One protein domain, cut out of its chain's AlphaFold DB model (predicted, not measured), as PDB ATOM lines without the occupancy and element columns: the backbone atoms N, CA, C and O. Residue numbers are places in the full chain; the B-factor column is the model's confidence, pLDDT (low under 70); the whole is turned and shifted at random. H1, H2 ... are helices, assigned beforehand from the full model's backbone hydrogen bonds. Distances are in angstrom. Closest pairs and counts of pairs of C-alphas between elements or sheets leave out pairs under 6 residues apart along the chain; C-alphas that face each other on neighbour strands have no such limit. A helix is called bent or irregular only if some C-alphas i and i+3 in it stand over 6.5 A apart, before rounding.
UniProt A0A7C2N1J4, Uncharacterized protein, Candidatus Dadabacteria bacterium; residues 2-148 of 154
ATOM      1  N   GLU A   2     -22.451  14.385  14.559       92.56
ATOM      2  CA  GLU A   2     -23.520  15.374  14.326       92.56
ATOM      3  C   GLU A   2     -23.014  16.672  13.674       92.56
ATOM      4  O   GLU A   2     -23.550  17.096  12.655       92.56
ATOM      5  N   GLU A   3     -21.923  17.251  14.190       95.25
ATOM      6  CA  GLU A   3     -21.315  18.453  13.604       95.25
ATOM      7  C   GLU A   3     -20.845  18.243  12.153       95.25
ATOM      8  O   GLU A   3     -21.082  19.100  11.306       95.25
ATOM      9  N   ILE A   4     -20.230  17.094  11.836       95.25
ATOM     10  CA  ILE A   4     -19.772  16.771  10.470       95.25
ATOM     11  C   ILE A   4     -20.959  16.743   9.512       95.25
ATOM     12  O   ILE A   4     -20.909  17.360   8.447       95.25
ATOM     13  N   LEU A   5     -22.036  16.053   9.899       96.00
ATOM     14  CA  LEU A   5     -23.254  15.980   9.099       96.00
ATOM     15  C   LEU A   5     -23.865  17.372   8.937       96.00
ATOM     16  O   LEU A   5     -24.096  17.803   7.811       96.00
ATOM     17  N   LYS A   6     -24.050  18.111  10.036       97.06
ATOM     18  CA  LYS A   6     -24.595  19.473  10.027       97.06
ATOM     19  C   LYS A   6     -23.850  20.371   9.043       97.06
ATOM     20  O   LYS A   6     -24.471  20.941   8.149       97.06
ATOM     21  N   TYR A   7     -22.530  20.485   9.179       98.00
ATOM     22  CA  TYR A   7     -21.745  21.382   8.330       98.00
ATOM     23  C   TYR A   7     -21.613  20.868   6.892       98.00
ATOM     24  O   TYR A   7     -21.527  21.676   5.974       98.00
ATOM     25  N   THR A   8     -21.717  19.556   6.666       96.69
ATOM     26  CA  THR A   8     -21.846  18.987   5.315       96.69
ATOM     27  C   THR A   8     -23.154  19.397   4.643       96.69
ATOM     28  O   THR A   8     -23.150  19.833   3.494       96.69
ATOM     29  N   TYR A   9     -24.285  19.304   5.347       92.94
ATOM     30  CA  TYR A   9     -25.582  19.670   4.777       92.94
ATOM     31  C   TYR A   9     -25.753  21.183   4.601       92.94
ATOM     32  O   TYR A   9     -26.420  21.608   3.656       92.94
ATOM     33  N   LEU A  10     -25.102  21.986   5.441       95.31
ATOM     34  CA  LEU A  10     -25.034  23.442   5.293       95.31
ATOM     35  C   LEU A  10     -23.974  23.914   4.283       95.31
ATOM     36  O   LEU A  10     -23.916  25.106   4.003       95.31
ATOM     37  N   LEU A  11     -23.151  23.004   3.746       95.81
ATOM     38  CA  LEU A  11     -22.008  23.317   2.881       95.81
ATOM     39  C   LEU A  11     -21.004  24.305   3.528       95.81
ATOM     40  O   LEU A  11     -20.269  25.010   2.842       95.81
ATOM     41  N   ASP A  12     -20.941  24.335   4.865       97.12
ATOM     42  CA  ASP A  12     -20.055  25.219   5.629       97.12
ATOM     43  C   ASP A  12     -18.649  24.615   5.705       97.12
ATOM     44  O   ASP A  12     -18.262  23.934   6.661       97.12
ATOM     45  N   SER A  13     -17.874  24.869   4.652       97.00
ATOM     46  CA  SER A  13     -16.516  24.341   4.491       97.00
ATOM     47  C   SER A  13     -15.575  24.765   5.622       97.00
ATOM     48  O   SER A  13     -14.685  24.004   6.002       97.00
ATOM     49  N   LYS A  14     -15.771  25.962   6.191       97.50
ATOM     50  CA  LYS A  14     -14.928  26.477   7.276       97.50
ATOM     51  C   LYS A  14     -15.184  25.704   8.565       97.50
ATOM     52  O   LYS A  14     -14.241  25.193   9.166       97.50
ATOM     53  N   LYS A  15     -16.449  25.585   8.974       98.12
ATOM     54  CA  LYS A  15     -16.811  24.831  10.180       98.12
ATOM     55  C   LYS A  15     -16.518  23.347  10.045       98.12
ATOM     56  O   LYS A  15     -16.048  22.738  11.001       98.12
ATOM     57  N   LEU A  16     -16.708  22.783   8.856       97.88
ATOM     58  CA  LEU A  16     -16.313  21.407   8.586       97.88
ATOM     59  C   LEU A  16     -14.801  21.206   8.767       97.88
ATOM     60  O   LEU A  16     -14.394  20.267   9.448       97.88
ATOM     61  N   TYR A  17     -13.975  22.099   8.214       97.25
ATOM     62  CA  TYR A  17     -12.523  22.042   8.391       97.25
ATOM     63  C   TYR A  17     -12.122  22.126   9.871       97.25
ATOM     64  O   TYR A  17     -11.300  21.330  10.323       97.25
ATOM     65  N   GLU A  18     -12.722  23.042  10.638       97.81
ATOM     66  CA  GLU A  18     -12.490  23.176  12.087       97.81
ATOM     67  C   GLU A  18     -12.798  21.862  12.831       97.81
ATOM     68  O   GLU A  18     -11.972  21.379  13.605       97.81
ATOM     69  N   VAL A  19     -13.954  21.242  12.569       97.44
ATOM     70  CA  VAL A  19     -14.366  19.980  13.213       97.44
ATOM     71  C   VAL A  19     -13.420  18.832  12.872       97.44
ATOM     72  O   VAL A  19     -12.962  18.129  13.772       97.44
ATOM     73  N   LEU A  20     -13.111  18.646  11.587       96.31
ATOM     74  CA  LEU A  20     -12.219  17.576  11.136       96.31
ATOM     75  C   LEU A  20     -10.793  17.769  11.671       96.31
ATOM     76  O   LEU A  20     -10.127  16.794  12.014       96.31
ATOM     77  N   THR A  21     -10.344  19.021  11.810       95.88
ATOM     78  CA  THR A  21      -9.044  19.354  12.409       95.88
ATOM     79  C   THR A  21      -8.997  18.935  13.874       95.88
ATOM     80  O   THR A  21      -8.071  18.229  14.252       95.88
ATOM     81  N   ARG A  22     -10.026  19.257  14.671       97.19
ATOM     82  CA  ARG A  22     -10.100  18.822  16.079       97.19
ATOM     83  C   ARG A  22     -10.064  17.303  16.223       97.19
ATOM     84  O   ARG A  22      -9.405  16.787  17.119       97.19
ATOM     85  N   MET A  23     -10.761  16.579  15.344       96.38
ATOM     86  CA  MET A  23     -10.718  15.113  15.345       96.38
ATOM     87  C   MET A  23      -9.318  14.595  15.018       96.38
ATOM     88  O   MET A  23      -8.805  13.737  15.728       96.38
ATOM     89  N   TRP A  24      -8.683  15.145  13.983       95.00
ATOM     90  CA  TRP A  24      -7.310  14.797  13.622       95.00
ATOM     91  C   TRP A  24      -6.319  15.070  14.764       95.00
ATOM     92  O   TRP A  24      -5.490  14.220  15.076       95.00
ATOM     93  N   GLU A  25      -6.425  16.222  15.423       95.38
ATOM     94  CA  GLU A  25      -5.589  16.588  16.572       95.38
ATOM     95  C   GLU A  25      -5.808  15.647  17.761       95.38
ATOM     96  O   GLU A  25      -4.837  15.191  18.363       95.38
ATOM     97  N   ARG A  26      -7.063  15.287  18.065       96.00
ATOM     98  CA  ARG A  26      -7.384  14.299  19.106       96.00
ATOM     99  C   ARG A  26      -6.772  12.938  18.792       96.00
ATOM    100  O   ARG A  26      -6.160  12.337  19.667       96.00
ATOM    101  N   TYR A  27      -6.882  12.486  17.545       95.50
ATOM    102  CA  TYR A  27      -6.256  11.248  17.092       95.50
ATOM    103  C   TYR A  27      -4.734  11.276  17.284       95.50
ATOM    104  O   TYR A  27      -4.181  10.380  17.915       95.50
ATOM    105  N   GLN A  28      -4.060  12.333  16.825       94.62
ATOM    106  CA  GLN A  28      -2.610  12.473  16.986       94.62
ATOM    107  C   GLN A  28      -2.188  12.515  18.460       94.62
ATOM    108  O   GLN A  28      -1.223  11.851  18.835       94.62
ATOM    109  N   HIS A  29      -2.944  13.214  19.307       95.81
ATOM    110  CA  HIS A  29      -2.687  13.268  20.744       95.81
ATOM    111  C   HIS A  29      -2.755  11.883  21.410       95.81
ATOM    112  O   HIS A  29      -1.899  11.559  22.235       95.81
ATOM    113  N   ILE A  30      -3.730  11.047  21.024       95.94
ATOM    114  CA  ILE A  30      -3.842   9.663  21.511       95.94
ATOM    115  C   ILE A  30      -2.626   8.839  21.071       95.94
ATOM    116  O   ILE A  30      -2.078   8.086  21.870       95.94
ATOM    117  N   LEU A  31      -2.149   8.998  19.831       93.56
ATOM    118  CA  LEU A  31      -0.961   8.266  19.366       93.56
ATOM    119  C   LEU A  31       0.333   8.694  20.075       93.56
ATOM    120  O   LEU A  31       1.287   7.917  20.147       93.56
ATOM    121  N   GLU A  32       0.416   9.938  20.543       94.06
ATOM    122  CA  GLU A  32       1.546  10.432  21.340       94.06
ATOM    123  C   GLU A  32       1.522   9.900  22.775       94.06
ATOM    124  O   GLU A  32       2.582   9.611  23.327       94.06
ATOM    125  N   ASN A  33       0.330   9.725  23.350       93.69
ATOM    126  CA  ASN A  33       0.132   9.288  24.730       93.69
ATOM    127  C   ASN A  33      -0.877   8.126  24.779       93.69
ATOM    128  O   ASN A  33      -2.011   8.316  25.223       93.69
ATOM    129  N   PRO A  34      -0.501   6.931  24.287       91.88
ATOM    130  CA  PRO A  34      -1.450   5.846  24.094       91.88
ATOM    131  C   PRO A  34      -1.949   5.268  25.417       91.88
ATOM    132  O   PRO A  34      -1.173   4.868  26.284       91.88
ATOM    133  N   ASN A  35      -3.269   5.163  25.510       91.38
ATOM    134  CA  ASN A  35      -4.001   4.455  26.547       91.38
ATOM    135  C   ASN A  35      -5.012   3.523  25.866       91.38
ATOM    136  O   ASN A  35      -5.615   3.902  24.863       91.38
ATOM    137  N   TRP A  36      -5.202   2.314  26.400       88.94
ATOM    138  CA  TRP A  36      -6.077   1.311  25.788       88.94
ATOM    139  C   TRP A  36      -7.512   1.815  25.587       88.94
ATOM    140  O   TRP A  36      -8.082   1.627  24.509       88.94
ATOM    141  N   ASP A  37      -8.062   2.521  26.576       87.62
ATOM    142  CA  ASP A  37      -9.431   3.042  26.495       87.62
ATOM    143  C   ASP A  37      -9.582   4.070  25.359       87.62
ATOM    144  O   ASP A  37     -10.565   4.049  24.618       87.62
ATOM    145  N   ASP A  38      -8.567   4.918  25.160       94.56
ATOM    146  CA  ASP A  38      -8.562   5.959  24.129       94.56
ATOM    147  C   ASP A  38      -8.225   5.412  22.726       94.56
ATOM    148  O   ASP A  38      -8.578   6.019  21.714       94.56
ATOM    149  N   LEU A  39      -7.580   4.247  22.609       93.38
ATOM    150  CA  LEU A  39      -7.211   3.677  21.303       93.38
ATOM    151  C   LEU A  39      -8.425   3.279  20.454       93.38
ATOM    152  O   LEU A  39      -8.377   3.364  19.225       93.38
ATOM    153  N   ASN A  40      -9.543   2.919  21.087       92.06
ATOM    154  CA  ASN A  40     -10.805   2.698  20.378       92.06
ATOM    155  C   ASN A  40     -11.422   4.010  19.865       92.06
ATOM    156  O   ASN A  40     -12.042   4.020  18.799       92.06
ATOM    157  N   GLU A  41     -11.214   5.127  20.567       94.50
ATOM    158  CA  GLU A  41     -11.587   6.455  20.068       94.50
ATOM    159  C   GLU A  41     -10.734   6.830  18.850       94.50
ATOM    160  O   GLU A  41     -11.280   7.231  17.822       94.50
ATOM    161  N   ALA A  42      -9.413   6.628  18.923       94.69
ATOM    162  CA  ALA A  42      -8.506   6.853  17.798       94.69
ATOM    163  C   ALA A  42      -8.911   6.031  16.565       94.69
ATOM    164  O   ALA A  42      -8.971   6.570  15.458       94.69
ATOM    165  N   ARG A  43      -9.282   4.762  16.764       92.31
ATOM    166  CA  ARG A  43      -9.819   3.886  15.717       92.31
ATOM    167  C   ARG A  43     -11.088   4.448  15.077       92.31
ATOM    168  O   ARG A  43     -11.202   4.492  13.854       92.31
ATOM    169  N   ALA A  44     -12.043   4.895  15.895       93.00
ATOM    170  CA  ALA A  44     -13.287   5.483  15.412       93.00
ATOM    171  C   ALA A  44     -13.038   6.786  14.638       93.00
ATOM    172  O   ALA A  44     -13.638   7.001  13.584       93.00
ATOM    173  N   ILE A  45     -12.132   7.638  15.127       94.56
ATOM    174  CA  ILE A  45     -11.722   8.857  14.428       94.56
ATOM    175  C   ILE A  45     -11.129   8.506  13.067       94.56
ATOM    176  O   ILE A  45     -11.590   9.062  12.071       94.56
ATOM    177  N   LEU A  46     -10.165   7.581  13.018       91.69
ATOM    178  CA  LEU A  46      -9.509   7.145  11.787       91.69
ATOM    179  C   LEU A  46     -10.529   6.643  10.759       91.69
ATOM    180  O   LEU A  46     -10.530   7.105   9.619       91.69
ATOM    181  N   TYR A  47     -11.453   5.779  11.180       90.56
ATOM    182  CA  TYR A  47     -12.522   5.277  10.318       90.56
ATOM    183  C   TYR A  47     -13.421   6.405   9.786       90.56
ATOM    184  O   TYR A  47     -13.773   6.429   8.604       90.56
ATOM    185  N   ILE A  48     -13.772   7.382  10.630       92.62
ATOM    186  CA  ILE A  48     -14.601   8.521  10.221       92.62
ATOM    187  C   ILE A  48     -13.871   9.394   9.200       92.62
ATOM    188  O   ILE A  48     -14.422   9.656   8.133       92.62
ATOM    189  N   ILE A  49     -12.663   9.866   9.517       91.25
ATOM    190  CA  ILE A  49     -11.960  10.865   8.699       91.25
ATOM    191  C   ILE A  49     -11.295  10.259   7.461       91.25
ATOM    192  O   ILE A  49     -11.111  10.973   6.479       91.25
ATOM    193  N   GLY A  50     -10.932   8.975   7.520       86.94
ATOM    194  CA  GLY A  50     -10.203   8.269   6.472       86.94
ATOM    195  C   GLY A  50     -11.074   7.476   5.511       86.94
ATOM    196  O   GLY A  50     -10.653   7.237   4.386       86.94
ATOM    197  N   TYR A  51     -12.287   7.100   5.923       88.06
ATOM    198  CA  TYR A  51     -13.155   6.250   5.112       88.06
ATOM    199  C   TYR A  51     -14.595   6.763   5.050       88.06
ATOM    200  O   TYR A  51     -15.036   7.252   4.011       88.06
ATOM    201  N   LEU A  52     -15.335   6.720   6.162       92.69
ATOM    202  CA  LEU A  52     -16.782   6.959   6.153       92.69
ATOM    203  C   LEU A  52     -17.147   8.348   5.610       92.69
ATOM    204  O   LEU A  52     -18.018   8.486   4.749       92.69
ATOM    205  N   PHE A  53     -16.497   9.394   6.117       94.44
ATOM    206  CA  PHE A  53     -16.775  10.753   5.675       94.44
ATOM    207  C   PHE A  53     -16.336  11.010   4.223       94.44
ATOM    208  O   PHE A  53     -17.200  11.391   3.426       94.44
ATOM    209  N   PRO A  54     -15.057  10.812   3.842       92.94
ATOM    210  CA  PRO A  54     -14.589  11.164   2.504       92.94
ATOM    211  C   PRO A  54     -15.093  10.248   1.382       92.94
ATOM    212  O   PRO A  54     -15.197  10.727   0.258       92.94
ATOM    213  N   GLU A  55     -15.411   8.976   1.653       91.12
ATOM    214  CA  GLU A  55     -15.812   8.016   0.608       91.12
ATOM    215  C   GLU A  55     -17.329   7.838   0.481       91.12
ATOM    216  O   GLU A  55     -17.805   7.418  -0.569       91.12
ATOM    217  N   GLN A  56     -18.107   8.137   1.528       93.56
ATOM    218  CA  GLN A  56     -19.558   7.902   1.510       93.56
ATOM    219  C   GLN A  56     -20.350   9.194   1.688       93.56
ATOM    220  O   GLN A  56     -21.176   9.548   0.848       93.56
ATOM    221  N   ILE A  57     -20.100   9.927   2.775       95.62
ATOM    222  CA  ILE A  57     -20.921  11.090   3.136       95.62
ATOM    223  C   ILE A  57     -20.658  12.264   2.190       95.62
ATOM    224  O   ILE A  57     -21.598  12.888   1.693       95.62
ATOM    225  N   ALA A  58     -19.387  12.588   1.957       95.62
ATOM    226  CA  ALA A  58     -19.014  13.753   1.172       95.62
ATOM    227  C   ALA A  58     -19.366  13.647  -0.323       95.62
ATOM    228  O   ALA A  58     -19.937  14.611  -0.847       95.62
ATOM    229  N   PRO A  59     -19.117  12.512  -1.008       94.94
ATOM    230  CA  PRO A  59     -19.520  12.336  -2.403       94.94
ATOM    231  C   PRO A  59     -21.035  12.446  -2.590       94.94
ATOM    232  O   PRO A  59     -21.515  13.189  -3.444       94.94
ATOM    233  N   GLU A  60     -21.813  11.810  -1.712       95.69
ATOM    234  CA  GLU A  60     -23.276  11.867  -1.762       95.69
ATOM    235  C   GLU A  60     -23.800  13.296  -1.533       95.69
ATOM    236  O   GLU A  60     -24.744  13.744  -2.194       95.69
ATOM    237  N   ALA A  61     -23.169  14.059  -0.634       96.00
ATOM    238  CA  ALA A  61     -23.506  15.463  -0.424       96.00
ATOM    239  C   ALA A  61     -23.240  16.320  -1.675       96.00
ATOM    240  O   ALA A  61     -24.049  17.196  -1.995       96.00
ATOM    241  N   ILE A  62     -22.147  16.063  -2.395       96.94
ATOM    242  CA  ILE A  62     -21.843  16.725  -3.670       96.94
ATOM    243  C   ILE A  62     -22.897  16.348  -4.710       96.94
ATOM    244  O   ILE A  62     -23.583  17.227  -5.233       96.94
ATOM    245  N   LYS A  63     -23.100  15.048  -4.937       96.50
ATOM    246  CA  LYS A  63     -24.024  14.499  -5.934       96.50
ATOM    247  C   LYS A  63     -25.430  15.086  -5.834       96.50
ATOM    248  O   LYS A  63     -26.019  15.486  -6.838       96.50
ATOM    249  N   ARG A  64     -25.953  15.228  -4.614       95.75
ATOM    250  CA  ARG A  64     -27.282  15.809  -4.352       95.75
ATOM    251  C   ARG A  64     -27.428  17.279  -4.738       95.75
ATOM    252  O   ARG A  64     -28.549  17.766  -4.752       95.75
ATOM    253  N   ARG A  65     -26.339  17.992  -5.023       96.81
ATOM    254  CA  ARG A  65     -26.350  19.427  -5.345       96.81
ATOM    255  C   ARG A  65     -25.970  19.730  -6.789       96.81
ATOM    256  O   ARG A  65     -26.254  20.825  -7.251       96.81
ATOM    257  N   LEU A  66     -25.394  18.776  -7.521       97.25
ATOM    258  CA  LEU A  66     -24.909  19.019  -8.885       97.25
ATOM    259  C   LEU A  66     -26.015  19.430  -9.863       97.25
ATOM    260  O   LEU A  66     -25.788  20.252 -10.745       97.25
ATOM    261  N   HIS A  67     -27.230  18.914  -9.675       96.94
ATOM    262  CA  HIS A  67     -28.392  19.288 -10.485       96.94
ATOM    263  C   HIS A  67     -28.923  20.705 -10.197       96.94
ATOM    264  O   HIS A  67     -29.789  21.180 -10.924       96.94
ATOM    265  N   LEU A  68     -28.444  21.357  -9.130       96.75
ATOM    266  CA  LEU A  68     -28.827  22.717  -8.734       96.75
ATOM    267  C   LEU A  68     -27.863  23.785  -9.275       96.75
ATOM    268  O   LEU A  68     -28.098  24.974  -9.060       96.75
ATOM    269  N   LEU A  69     -26.770  23.376  -9.923       96.31
ATOM    270  CA  LEU A  69     -25.829  24.290 -10.568       96.31
ATOM    271  C   LEU A  69     -26.498  25.013 -11.742       96.31
ATOM    272  O   LEU A  69     -27.429  24.483 -12.352       96.31
ATOM    273  N   ALA A  70     -25.986  26.195 -12.097       93.62
ATOM    274  CA  ALA A  70     -26.501  26.952 -13.243       93.62
ATOM    275  C   ALA A  70     -26.399  26.140 -14.548       93.62
ATOM    276  O   ALA A  70     -27.313  26.143 -15.370       93.62
ATOM    277  N   GLU A  71     -25.303  25.393 -14.685       93.06
ATOM    278  CA  GLU A  71     -25.130  24.333 -15.674       93.06
ATOM    279  C   GLU A  71     -24.956  23.004 -14.929       93.06
ATOM    280  O   GLU A  71     -23.879  22.789 -14.347       93.06
ATOM    281  N   PRO A  72     -25.980  22.128 -14.916       95.62
ATOM    282  CA  PRO A  72     -25.915  20.840 -14.239       95.62
ATOM    283  C   PRO A  72     -24.701  20.014 -14.663       95.62
ATOM    284  O   PRO A  72     -24.292  20.031 -15.824       95.62
ATOM    285  N   LEU A  73     -24.146  19.279 -13.705       95.12
ATOM    286  CA  LEU A  73     -23.011  18.382 -13.904       95.12
ATOM    287  C   LEU A  73     -23.356  16.975 -13.438       95.12
ATOM    288  O   LEU A  73     -24.183  16.791 -12.540       95.12
ATOM    289  N   ASP A  74     -22.668  15.994 -14.006       95.00
ATOM    290  CA  ASP A  74     -22.538  14.705 -13.349       95.00
ATOM    291  C   ASP A  74     -21.376  14.719 -12.339       95.00
ATOM    292  O   ASP A  74     -20.597  15.671 -12.219       95.00
ATOM    293  N   GLU A  75     -21.315  13.669 -11.527       94.50
ATOM    294  CA  GLU A  75     -20.335  13.565 -10.452       94.50
ATOM    295  C   GLU A  75     -18.894  13.451 -10.976       94.50
ATOM    296  O   GLU A  75     -17.981  14.053 -10.406       94.50
ATOM    297  N   LEU A  76     -18.687  12.727 -12.079       92.69
ATOM    298  CA  LEU A  76     -17.361  12.513 -12.654       92.69
ATOM    299  C   LEU A  76     -16.815  13.800 -13.270       92.69
ATOM    300  O   LEU A  76     -15.661  14.145 -13.015       92.69
ATOM    301  N   ASP A  77     -17.640  14.531 -14.008       93.50
ATOM    302  CA  ASP A  77     -17.314  15.821 -14.602       93.50
ATOM    303  C   ASP A  77     -16.952  16.835 -13.521       93.50
ATOM    304  O   ASP A  77     -15.953  17.545 -13.647       93.50
ATOM    305  N   PHE A  78     -17.709  16.879 -12.417       95.25
ATOM    306  CA  PHE A  78     -17.370  17.741 -11.287       95.25
ATOM    307  C   PHE A  78     -15.961  17.443 -10.759       95.25
ATOM    308  O   PHE A  78     -15.132  18.355 -10.678       95.25
ATOM    309  N   TYR A  79     -15.655  16.180 -10.442       93.25
ATOM    310  CA  TYR A  79     -14.327  15.821  -9.939       93.25
ATOM    311  C   TYR A  79     -13.237  16.104 -10.969       93.25
ATOM    312  O   TYR A  79     -12.208  16.679 -10.616       93.25
ATOM    313  N   GLN A  80     -13.467  15.790 -12.245       92.06
ATOM    314  CA  GLN A  80     -12.524  16.086 -13.318       92.06
ATOM    315  C   GLN A  80     -12.246  17.582 -13.419       92.06
ATOM    316  O   GLN A  80     -11.082  17.971 -13.443       92.06
ATOM    317  N   ILE A  81     -13.267  18.439 -13.428       92.88
ATOM    318  CA  ILE A  81     -13.093  19.893 -13.516       92.88
ATOM    319  C   ILE A  81     -12.265  20.410 -12.336       92.88
ATOM    320  O   ILE A  81     -11.361  21.232 -12.527       92.88
ATOM    321  N   VAL A  82     -12.552  19.937 -11.121       91.50
ATOM    322  CA  VAL A  82     -11.868  20.422  -9.917       91.50
ATOM    323  C   VAL A  82     -10.436  19.881  -9.810       91.50
ATOM    324  O   VAL A  82      -9.534  20.643  -9.455       91.50
ATOM    325  N   ASP A  83     -10.200  18.616 -10.165       89.12
ATOM    326  CA  ASP A  83      -8.899  17.950 -10.016       89.12
ATOM    327  C   ASP A  83      -7.935  18.174 -11.183       89.12
ATOM    328  O   ASP A  83      -6.740  18.353 -10.952       89.12
ATOM    329  N   SER A  84      -8.427  18.217 -12.424       79.25
ATOM    330  CA  SER A  84      -7.587  18.427 -13.617       79.25
ATOM    331  C   SER A  84      -7.094  19.869 -13.772       79.25
ATOM    332  O   SER A  84      -6.340  20.168 -14.695       79.25
ATOM    333  N   GLN A  85      -7.535  20.781 -12.895       66.88
ATOM    334  CA  GLN A  85      -7.351  22.225 -13.051       66.88
ATOM    335  C   GLN A  85      -7.726  22.718 -14.456       66.88
ATOM    336  O   GLN A  85      -7.066  23.616 -14.984       66.88
ATOM    337  N   ASN A  86      -8.763  22.141 -15.082       79.50
ATOM    338  CA  ASN A  86      -9.235  22.574 -16.394       79.50
ATOM    339  C   ASN A  86      -9.719  24.030 -16.311       79.50
ATOM    340  O   ASN A  86     -10.870  24.319 -15.988       79.50
ATOM    341  N   LYS A  87      -8.798  24.962 -16.583       81.19
ATOM    342  CA  LYS A  87      -9.004  26.401 -16.394       81.19
ATOM    343  C   LYS A  87     -10.137  26.935 -17.259       81.19
ATOM    344  O   LYS A  87     -10.756  27.917 -16.872       81.19
ATOM    345  N   VAL A  88     -10.408  26.298 -18.399       86.94
ATOM    346  CA  VAL A  88     -11.499  26.688 -19.295       86.94
ATOM    347  C   VAL A  88     -12.840  26.395 -18.634       86.94
ATOM    348  O   VAL A  88     -13.652  27.304 -18.481       86.94
ATOM    349  N   GLU A  89     -13.048  25.164 -18.166       87.81
ATOM    350  CA  GLU A  89     -14.297  24.784 -17.493       87.81
ATOM    351  C   GLU A  89     -14.479  25.501 -16.152       87.81
ATOM    352  O   GLU A  89     -15.575  25.957 -15.829       87.81
ATOM    353  N   GLN A  90     -13.398  25.704 -15.395       85.50
ATOM    354  CA  GLN A  90     -13.460  26.504 -14.170       85.50
ATOM    355  C   GLN A  90     -13.796  27.975 -14.455       85.50
ATOM    356  O   GLN A  90     -14.550  28.582 -13.699       85.50
ATOM    357  N   ALA A  91     -13.286  28.552 -15.550       88.06
ATOM    358  CA  ALA A  91     -13.585  29.933 -15.923       88.06
ATOM    359  C   ALA A  91     -15.053  30.132 -16.319       88.06
ATOM    360  O   ALA A  91     -15.618  31.173 -15.990       88.06
ATOM    361  N   LYS A  92     -15.684  29.140 -16.964       90.88
ATOM    362  CA  LYS A  92     -17.126  29.171 -17.272       90.88
ATOM    363  C   LYS A  92     -17.991  29.236 -16.012       90.88
ATOM    364  O   LYS A  92     -19.053  29.842 -16.025       90.88
ATOM    365  N   ARG A  93     -17.510  28.650 -14.914       92.50
ATOM    366  CA  ARG A  93     -18.247  28.490 -13.649       92.50
ATOM    367  C   ARG A  93     -17.806  29.464 -12.559       92.50
ATOM    368  O   ARG A  93     -18.216  29.332 -11.411       92.50
ATOM    369  N   LYS A  94     -16.968  30.450 -12.900       90.12
ATOM    370  CA  LYS A  94     -16.382  31.399 -11.938       90.12
ATOM    371  C   LYS A  94     -17.423  32.252 -11.201       90.12
ATOM    372  O   LYS A  94     -17.118  32.753 -10.127       90.12
ATOM    373  N   ASP A  95     -18.606  32.420 -11.790       95.12
ATOM    374  CA  ASP A  95     -19.697  33.236 -11.252       95.12
ATOM    375  C   ASP A  95     -20.820  32.371 -10.631       95.12
ATOM    376  O   ASP A  95     -21.781  32.905 -10.078       95.12
ATOM    377  N   ASP A  96     -20.703  31.034 -10.673       96.12
ATOM    378  CA  ASP A  96     -21.643  30.113 -10.024       96.12
ATOM    379  C   ASP A  96     -21.257  29.932  -8.547       96.12
ATOM    380  O   ASP A  96     -20.343  29.184  -8.190       96.12
ATOM    381  N   ALA A  97     -21.964  30.644  -7.667       96.19
ATOM    382  CA  ALA A  97     -21.690  30.632  -6.233       96.19
ATOM    383  C   ALA A  97     -21.798  29.229  -5.611       96.19
ATOM    384  O   ALA A  97     -20.984  28.884  -4.751       96.19
ATOM    385  N   LEU A  98     -22.758  28.406  -6.049       96.50
ATOM    386  CA  LEU A  98     -22.919  27.050  -5.523       96.50
ATOM    387  C   LEU A  98     -21.751  26.167  -5.963       96.50
ATOM    388  O   LEU A  98     -21.180  25.461  -5.131       96.50
ATOM    389  N   PHE A  99     -21.342  26.254  -7.233       96.31
ATOM    390  CA  PHE A  99     -20.159  25.553  -7.728       96.31
ATOM    391  C   PHE A  99     -18.913  25.918  -6.910       96.31
ATOM    392  O   PHE A  99     -18.191  25.032  -6.452       96.31
ATOM    393  N   LEU A 100     -18.679  27.213  -6.670       95.25
ATOM    394  CA  LEU A 100     -17.533  27.684  -5.888       95.25
ATOM    395  C   LEU A 100     -17.542  27.157  -4.445       95.25
ATOM    396  O   LEU A 100     -16.489  26.766  -3.934       95.25
ATOM    397  N   GLU A 101     -18.701  27.121  -3.785       96.44
ATOM    398  CA  GLU A 101     -18.826  26.543  -2.442       96.44
ATOM    399  C   GLU A 101     -18.608  25.024  -2.449       96.44
ATOM    400  O   GLU A 101     -17.886  24.502  -1.599       96.44
ATOM    401  N   MET A 102     -19.129  24.308  -3.450       96.94
ATOM    402  CA  MET A 102     -18.880  22.872  -3.614       96.94
ATOM    403  C   MET A 102     -17.396  22.570  -3.858       96.94
ATOM    404  O   MET A 102     -16.871  21.594  -3.322       96.94
ATOM    405  N   VAL A 103     -16.681  23.426  -4.598       95.50
ATOM    406  CA  VAL A 103     -15.224  23.317  -4.781       95.50
ATOM    407  C   VAL A 103     -14.487  23.505  -3.455       95.50
ATOM    408  O   VAL A 103     -13.563  22.743  -3.158       95.50
ATOM    409  N   LYS A 104     -14.860  24.504  -2.643       96.56
ATOM    410  CA  LYS A 104     -14.264  24.709  -1.307       96.56
ATOM    411  C   LYS A 104     -14.506  23.496  -0.411       96.56
ATOM    412  O   LYS A 104     -13.561  23.005   0.206       96.56
ATOM    413  N   TYR A 105     -15.732  22.983  -0.413       97.69
ATOM    414  CA  TYR A 105     -16.128  21.798   0.336       97.69
ATOM    415  C   TYR A 105     -15.294  20.580  -0.071       97.69
ATOM    416  O   TYR A 105     -14.639  19.960   0.768       97.69
ATOM    417  N   TYR A 106     -15.230  20.287  -1.373       96.12
ATOM    418  CA  TYR A 106     -14.460  19.164  -1.902       96.12
ATOM    419  C   TYR A 106     -12.965  19.279  -1.573       96.12
ATOM    420  O   TYR A 106     -12.336  18.293  -1.197       96.12
ATOM    421  N   LYS A 107     -12.388  20.487  -1.624       94.69
ATOM    422  CA  LYS A 107     -10.991  20.715  -1.220       94.69
ATOM    423  C   LYS A 107     -10.748  20.397   0.256       94.69
ATOM    424  O   LYS A 107      -9.713  19.809   0.571       94.69
ATOM    425  N   VAL A 108     -11.683  20.739   1.148       96.25
ATOM    426  CA  VAL A 108     -11.605  20.347   2.565       96.25
ATOM    427  C   VAL A 108     -11.625  18.827   2.685       96.25
ATOM    428  O   VAL A 108     -10.703  18.266   3.271       96.25
ATOM    429  N   VAL A 109     -12.596  18.155   2.063       94.44
ATOM    430  CA  VAL A 109     -12.701  16.684   2.070       94.44
ATOM    431  C   VAL A 109     -11.402  16.041   1.579       94.44
ATOM    432  O   VAL A 109     -10.816  15.219   2.279       94.44
ATOM    433  N   LYS A 110     -10.887  16.482   0.426       92.31
ATOM    434  CA  LYS A 110      -9.648  15.975  -0.174       92.31
ATOM    435  C   LYS A 110      -8.423  16.203   0.716       92.31
ATOM    436  O   LYS A 110      -7.527  15.365   0.739       92.31
ATOM    437  N   SER A 111      -8.378  17.309   1.463       91.44
ATOM    438  CA  SER A 111      -7.279  17.596   2.398       91.44
ATOM    439  C   SER A 111      -7.223  16.623   3.581       91.44
ATOM    440  O   SER A 111      -6.132  16.338   4.072       91.44
ATOM    441  N   PHE A 112      -8.371  16.089   4.011       89.81
ATOM    442  CA  PHE A 112      -8.440  15.062   5.052       89.81
ATOM    443  C   PHE A 112      -8.288  13.660   4.475       89.81
ATOM    444  O   PHE A 112      -7.522  12.872   5.018       89.81
ATOM    445  N   LYS A 113      -8.902  13.389   3.315       85.94
ATOM    446  CA  LYS A 113      -8.678  12.146   2.576       85.94
ATOM    447  C   LYS A 113      -7.206  11.944   2.263       85.94
ATOM    448  O   LYS A 113      -6.776  10.820   2.293       85.94
ATOM    449  N   ASN A 114      -6.421  12.979   1.978       85.19
ATOM    450  CA  ASN A 114      -4.988  12.840   1.689       85.19
ATOM    451  C   ASN A 114      -4.102  13.305   2.850       85.19
ATOM    452  O   ASN A 114      -2.949  13.688   2.635       85.19
ATOM    453  N   LYS A 115      -4.643  13.351   4.072       85.94
ATOM    454  CA  LYS A 115      -3.889  13.826   5.230       85.94
ATOM    455  C   LYS A 115      -2.743  12.860   5.505       85.94
ATOM    456  O   LYS A 115      -2.938  11.651   5.587       85.94
ATOM    457  N   THR A 116      -1.547  13.405   5.671       80.94
ATOM    458  CA  THR A 116      -0.359  12.637   6.042       80.94
ATOM    459  C   THR A 116       0.250  13.209   7.311       80.94
ATOM    460  O   THR A 116       0.192  14.420   7.548       80.94
ATOM    461  N   ASN A 117       0.867  12.352   8.121       74.44
ATOM    462  CA  ASN A 117       1.774  12.799   9.167       74.44
ATOM    463  C   ASN A 117       3.188  12.926   8.583       74.44
ATOM    464  O   ASN A 117       3.714  11.983   7.986       74.44
ATOM    465  N   LYS A 118       3.786  14.119   8.711       69.94
ATOM    466  CA  LYS A 118       5.126  14.469   8.194       69.94
ATOM    467  C   LYS A 118       5.353  14.152   6.703       69.94
ATOM    468  O   LYS A 118       6.493  13.990   6.286       69.94
ATOM    469  N   GLY A 119       4.292  14.070   5.895       61.97
ATOM    470  CA  GLY A 119       4.395  13.770   4.462       61.97
ATOM    471  C   GLY A 119       4.652  12.300   4.117       61.97
ATOM    472  O   GLY A 119       4.851  12.003   2.944       61.97
ATOM    473  N   ILE A 120       4.664  11.398   5.105       57.56
ATOM    474  CA  ILE A 120       5.099  10.002   4.924       57.56
ATOM    475  C   ILE A 120       3.952   9.031   5.213       57.56
ATOM    476  O   ILE A 120       3.659   8.167   4.393       57.56
ATOM    477  N   TRP A 121       3.267   9.201   6.344       60.84
ATOM    478  CA  TRP A 121       2.286   8.226   6.820       60.84
ATOM    479  C   TRP A 121       0.876   8.715   6.538       60.84
ATOM    480  O   TRP A 121       0.423   9.690   7.146       60.84
ATOM    481  N   TYR A 122       0.192   8.060   5.603       74.88
ATOM    482  CA  TYR A 122      -1.215   8.322   5.324       74.88
ATOM    483  C   TYR A 122      -2.030   8.131   6.601       74.88
ATOM    484  O   TYR A 122      -1.973   7.068   7.212       74.88
ATOM    485  N   LEU A 123      -2.693   9.198   7.050       80.56
ATOM    486  CA  LEU A 123      -3.437   9.256   8.310       80.56
ATOM    487  C   LEU A 123      -2.679   8.730   9.546       80.56
ATOM    488  O   LEU A 123      -3.311   8.400  10.542       80.56
ATOM    489  N   ASP A 124      -1.341   8.672   9.524       84.56
ATOM    490  CA  ASP A 124      -0.520   8.023  10.568       84.56
ATOM    491  C   ASP A 124      -0.967   6.583  10.904       84.56
ATOM    492  O   ASP A 124      -0.857   6.126  12.041       84.56
ATOM    493  N   GLU A 125      -1.544   5.893   9.918       86.31
ATOM    494  CA  GLU A 125      -2.257   4.628  10.096       86.31
ATOM    495  C   GLU A 125      -1.332   3.485  10.515       86.31
ATOM    496  O   GLU A 125      -1.663   2.750  11.440       86.31
ATOM    497  N   ASP A 126      -0.148   3.378   9.907       86.69
ATOM    498  CA  ASP A 126       0.827   2.335  10.248       86.69
ATOM    499  C   ASP A 126       1.253   2.439  11.721       86.69
ATOM    500  O   ASP A 126       1.209   1.457  12.464       86.69
ATOM    501  N   ARG A 127       1.555   3.659  12.189       89.44
ATOM    502  CA  ARG A 127       1.861   3.923  13.602       89.44
ATOM    503  C   ARG A 127       0.678   3.575  14.501       89.44
ATOM    504  O   ARG A 127       0.873   3.022  15.583       89.44
ATOM    505  N   PHE A 128      -0.543   3.913  14.092       91.94
ATOM    506  CA  PHE A 128      -1.736   3.549  14.848       91.94
ATOM    507  C   PHE A 128      -1.900   2.031  14.961       91.94
ATOM    508  O   PHE A 128      -2.114   1.544  16.069       91.94
ATOM    509  N   VAL A 129      -1.742   1.281  13.867       89.75
ATOM    510  CA  VAL A 129      -1.824  -0.188  13.853       89.75
ATOM    511  C   VAL A 129      -0.777  -0.805  14.783       89.75
ATOM    512  O   VAL A 129      -1.109  -1.667  15.599       89.75
ATOM    513  N   GLU A 130       0.469  -0.329  14.724       89.75
ATOM    514  CA  GLU A 130       1.543  -0.770  15.621       89.75
ATOM    515  C   GLU A 130       1.203  -0.522  17.096       89.75
ATOM    516  O   GLU A 130       1.333  -1.422  17.931       89.75
ATOM    517  N   ILE A 131       0.744   0.688  17.430       91.19
ATOM    518  CA  ILE A 131       0.368   1.055  18.799       91.19
ATOM    519  C   ILE A 131      -0.828   0.223  19.265       91.19
ATOM    520  O   ILE A 131      -0.792  -0.335  20.359       91.19
ATOM    521  N   TYR A 132      -1.876   0.107  18.455       91.19
ATOM    522  CA  TYR A 132      -3.091  -0.607  18.831       91.19
ATOM    523  C   TYR A 132      -2.803  -2.081  19.125       91.19
ATOM    524  O   TYR A 132      -3.173  -2.579  20.185       91.19
ATOM    525  N   ASN A 133      -2.077  -2.762  18.234       88.50
ATOM    526  CA  ASN A 133      -1.737  -4.174  18.415       88.50
ATOM    527  C   ASN A 133      -0.798  -4.386  19.620       88.50
ATOM    528  O   ASN A 133      -0.929  -5.374  20.342       88.50
ATOM    529  N   LYS A 134       0.104  -3.433  19.904       90.06
ATOM    530  CA  LYS A 134       0.986  -3.477  21.081       90.06
ATOM    531  C   LYS A 134       0.232  -3.325  22.405       90.06
ATOM    532  O   LYS A 134       0.590  -3.979  23.380       90.06
ATOM    533  N   TYR A 135      -0.748  -2.425  22.460       88.81
ATOM    534  CA  TYR A 135      -1.489  -2.105  23.685       88.81
ATOM    535  C   TYR A 135      -2.758  -2.950  23.864       88.81
ATOM    536  O   TYR A 135      -3.379  -2.871  24.923       88.81
ATOM    537  N   SER A 136      -3.132  -3.763  22.870       87.38
ATOM    538  CA  SER A 136      -4.298  -4.639  22.967       87.38
ATOM    539  C   SER A 136      -4.153  -5.646  24.119       87.38
ATOM    540  O   SER A 136      -3.169  -6.396  24.155       87.38
ATOM    541  N   PRO A 137      -5.133  -5.720  25.041       85.56
ATOM    542  CA  PRO A 137      -5.177  -6.741  26.081       85.56
ATOM    543  C   PRO A 137      -5.470  -8.126  25.495       85.56
ATOM    544  O   PRO A 137      -5.160  -9.130  26.132       85.56
ATOM    545  N   ASP A 138      -6.037  -8.182  24.287       84.25
ATOM    546  CA  ASP A 138      -6.261  -9.406  23.529       84.25
ATOM    547  C   ASP A 138      -5.385  -9.414  22.271       84.25
ATOM    548  O   ASP A 138      -5.647  -8.724  21.284       84.25
ATOM    549  N   GLN A 139      -4.325 -10.218  22.314       77.44
ATOM    550  CA  GLN A 139      -3.353 -10.351  21.227       77.44
ATOM    551  C   GLN A 139      -3.911 -11.100  20.005       77.44
ATOM    552  O   GLN A 139      -3.272 -11.109  18.953       77.44
ATOM    553  N   THR A 140      -5.098 -11.705  20.122       78.12
ATOM    554  CA  THR A 140      -5.811 -12.314  18.991       78.12
ATOM    555  C   THR A 140      -6.608 -11.285  18.185       78.12
ATOM    556  O   THR A 140      -6.853 -11.485  16.999       78.12
ATOM    557  N   MET A 141      -6.945 -10.135  18.780       74.19
ATOM    558  CA  MET A 141      -7.679  -9.051  18.122       74.19
ATOM    559  C   MET A 141      -6.723  -8.075  17.433       74.19
ATOM    560  O   MET A 141      -6.499  -6.959  17.906       74.19
ATOM    561  N   GLN A 142      -6.161  -8.494  16.301       81.56
ATOM    562  CA  GLN A 142      -5.308  -7.626  15.492       81.56
ATOM    563  C   GLN A 142      -6.128  -6.743  14.556       81.56
ATOM    564  O   GLN A 142      -7.101  -7.188  13.941       81.56
ATOM    565  N   ILE A 143      -5.706  -5.489  14.424       82.19
ATOM    566  CA  ILE A 143      -6.236  -4.577  13.412       82.19
ATOM    567  C   ILE A 143      -5.257  -4.418  12.250       82.19
ATOM    568  O   ILE A 143      -4.040  -4.515  12.425       82.19
ATOM    569  N   GLY A 144      -5.821  -4.164  11.075       75.81
ATOM    570  CA  GLY A 144      -5.125  -3.840   9.840       75.81
ATOM    571  C   GLY A 144      -5.543  -2.463   9.330       75.81
ATOM    572  O   GLY A 144      -5.674  -1.509  10.102       75.81
ATOM    573  N   ARG A 145      -5.754  -2.351   8.013       73.25
ATOM    574  CA  ARG A 145      -6.024  -1.053   7.385       73.25
ATOM    575  C   ARG A 145      -7.323  -0.398   7.859       73.25
ATOM    576  O   ARG A 145      -8.288  -1.079   8.185       73.25
ATOM    577  N   PHE A 146      -7.334   0.931   7.900       68.19
ATOM    578  CA  PHE A 146      -8.404   1.806   8.388       68.19
ATOM    579  C   PHE A 146      -8.884   1.481   9.810       68.19
ATOM    580  O   PHE A 146      -9.980   1.875  10.213       68.19
ATOM    581  N   GLY A 147      -8.068   0.759  10.584       68.25
ATOM    582  CA  GLY A 147      -8.457   0.246  11.889       68.25
ATOM    583  C   GLY A 147      -9.514  -0.854  11.832       68.25
ATOM    584  O   GLY A 147     -10.220  -1.077  12.815       68.25
ATOM    585  N   GLU A 148      -9.671  -1.540  10.706       77.31
ATOM    586  CA  GLU A 148     -10.521  -2.722  10.622       77.31
ATOM    587  C   GLU A 148      -9.852  -3.903  11.326       77.31
ATOM    588  O   GLU A 148      -8.631  -4.053  11.287       77.31
TER     589      GLU A 148
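This is residues 2 to 148 of the 154 residues of an uncharacterized protein of Candidatus Dadabacteria bacterium (UniProt A0A7C2N1J4). An elongated body of helices is built along one long bent helix, H3, with H2 packed along its first arm, H3a, and H6 along its second arm, H3b; H2 and H6 run the same way and are staggered, overlapping at residues 13 to 20 of H2. Short H1 folds back on those residues of H2, H4 starts beside residues 62 to 66 of H3b at one end of the body and runs about perpendicular to H3b toward H6, with H5 beyond it, and H7 lies beside H3a at the other end, where the unnamed tail of residues 136 to 148 folds back past H7. The printed part has 147 residues with seven named helices, H1 to H7 in chain order, no named strand, and the class all helix. It is only just loose, close to compact, with a radius of gyration of the C-alphas of 17.8 A, and only just elongated, with spans of 56 by 28 by 24 A.

H1 is residues 2 to 9, 10.7 A from first to last C-alpha, beginning at C-alpha 2 at (-23.520, 15.374, 14.326). H2, residues 13 to 32, is 28.3 A long. H3, residues 36 to 66, was assigned as one helix by its hydrogen bonds but is bent: C-alphas 50 and 53 are 7.1 A apart. Its arms are H3a, residues 36 to 50, 20.9 A, and H3b, residues 53 to 66, 18.6 A; C-alpha 50 is at (-10.203, 8.269, 6.472). H3b is itself irregular, with C-alphas 55 and 58 being 6.6 A apart. H4 is residues 75 to 83, 12.3 A, and H5 is residues 87 to 92, 8.6 A. H6, residues 97 to 113, is 24.3 A long. H7, residues 125 to 135, is 15.2 A long and ends at C-alpha 135 at (-1.489, -2.105, 23.685).

Taken whole, H3 is the hub and touches five other helices. Its arms H3a and H3b stand at a shallow tilt of 30 degrees. H2 and H3a form a helical hairpin, opposite ways at 36 degrees, only just a steep tilt; their closest C-alphas, of Tyr 27 and Ala 42, are 5.0 A apart. H3b touches H6 at a shallow tilt of 11 degrees, opposite ways, closest at the C-alphas of Pro 54 and Val 109, 5.9 A. H2, with residues 13 to 20 alone, touches H6 at a shallow tilt of 6 degrees, the same way; the closest C-alphas, of Ser 13 and Tyr 105, are 4.9 A apart. H3a and H6 touch only at their ends, the closest C-alphas being those of Gly 50 and Lys 113, 5.7 A. H1 and H2 form a helical hairpin, with the closest C-alphas, of Tyr 7 and Leu 16, 5.4 A apart. H4 only just touches H3b, with 3 pairs of C-alphas within 8 A, about perpendicular at 74 degrees; the closest C-alphas are those of Lys 63 and Glu 75, 5.9 A. H5 touches H4 only at the corner, and only just, with 3 pairs of C-alphas within 8 A; the closest, of Ile 81 and Glu 89, are 6.4 A apart. H7 touches H3a at a shallow tilt of 20 degrees, opposite ways, closest at the C-alphas of Trp 36 and Tyr 135, 6.1 A. H5 and H7 are apart. Every O i to N i+4 pair is within hydrogen-bond range in H1, H2, H4, H5, H6 and H7, against 9 of 11 in H3a and 7 of 10 in H3b.

The two C-alphas farthest apart, of Lys 92 and Pro 137, are 57.5 A apart. The printed part has no cut. The link from H6 to H7 is long, with 11 residues, and in it residues 116 to 117 pair with residues 121 to 122, antiparallel. The mean pLDDT of the printed part is 90.4; residue 85, residues 118 to 121 and residues 146 to 147 are under 70.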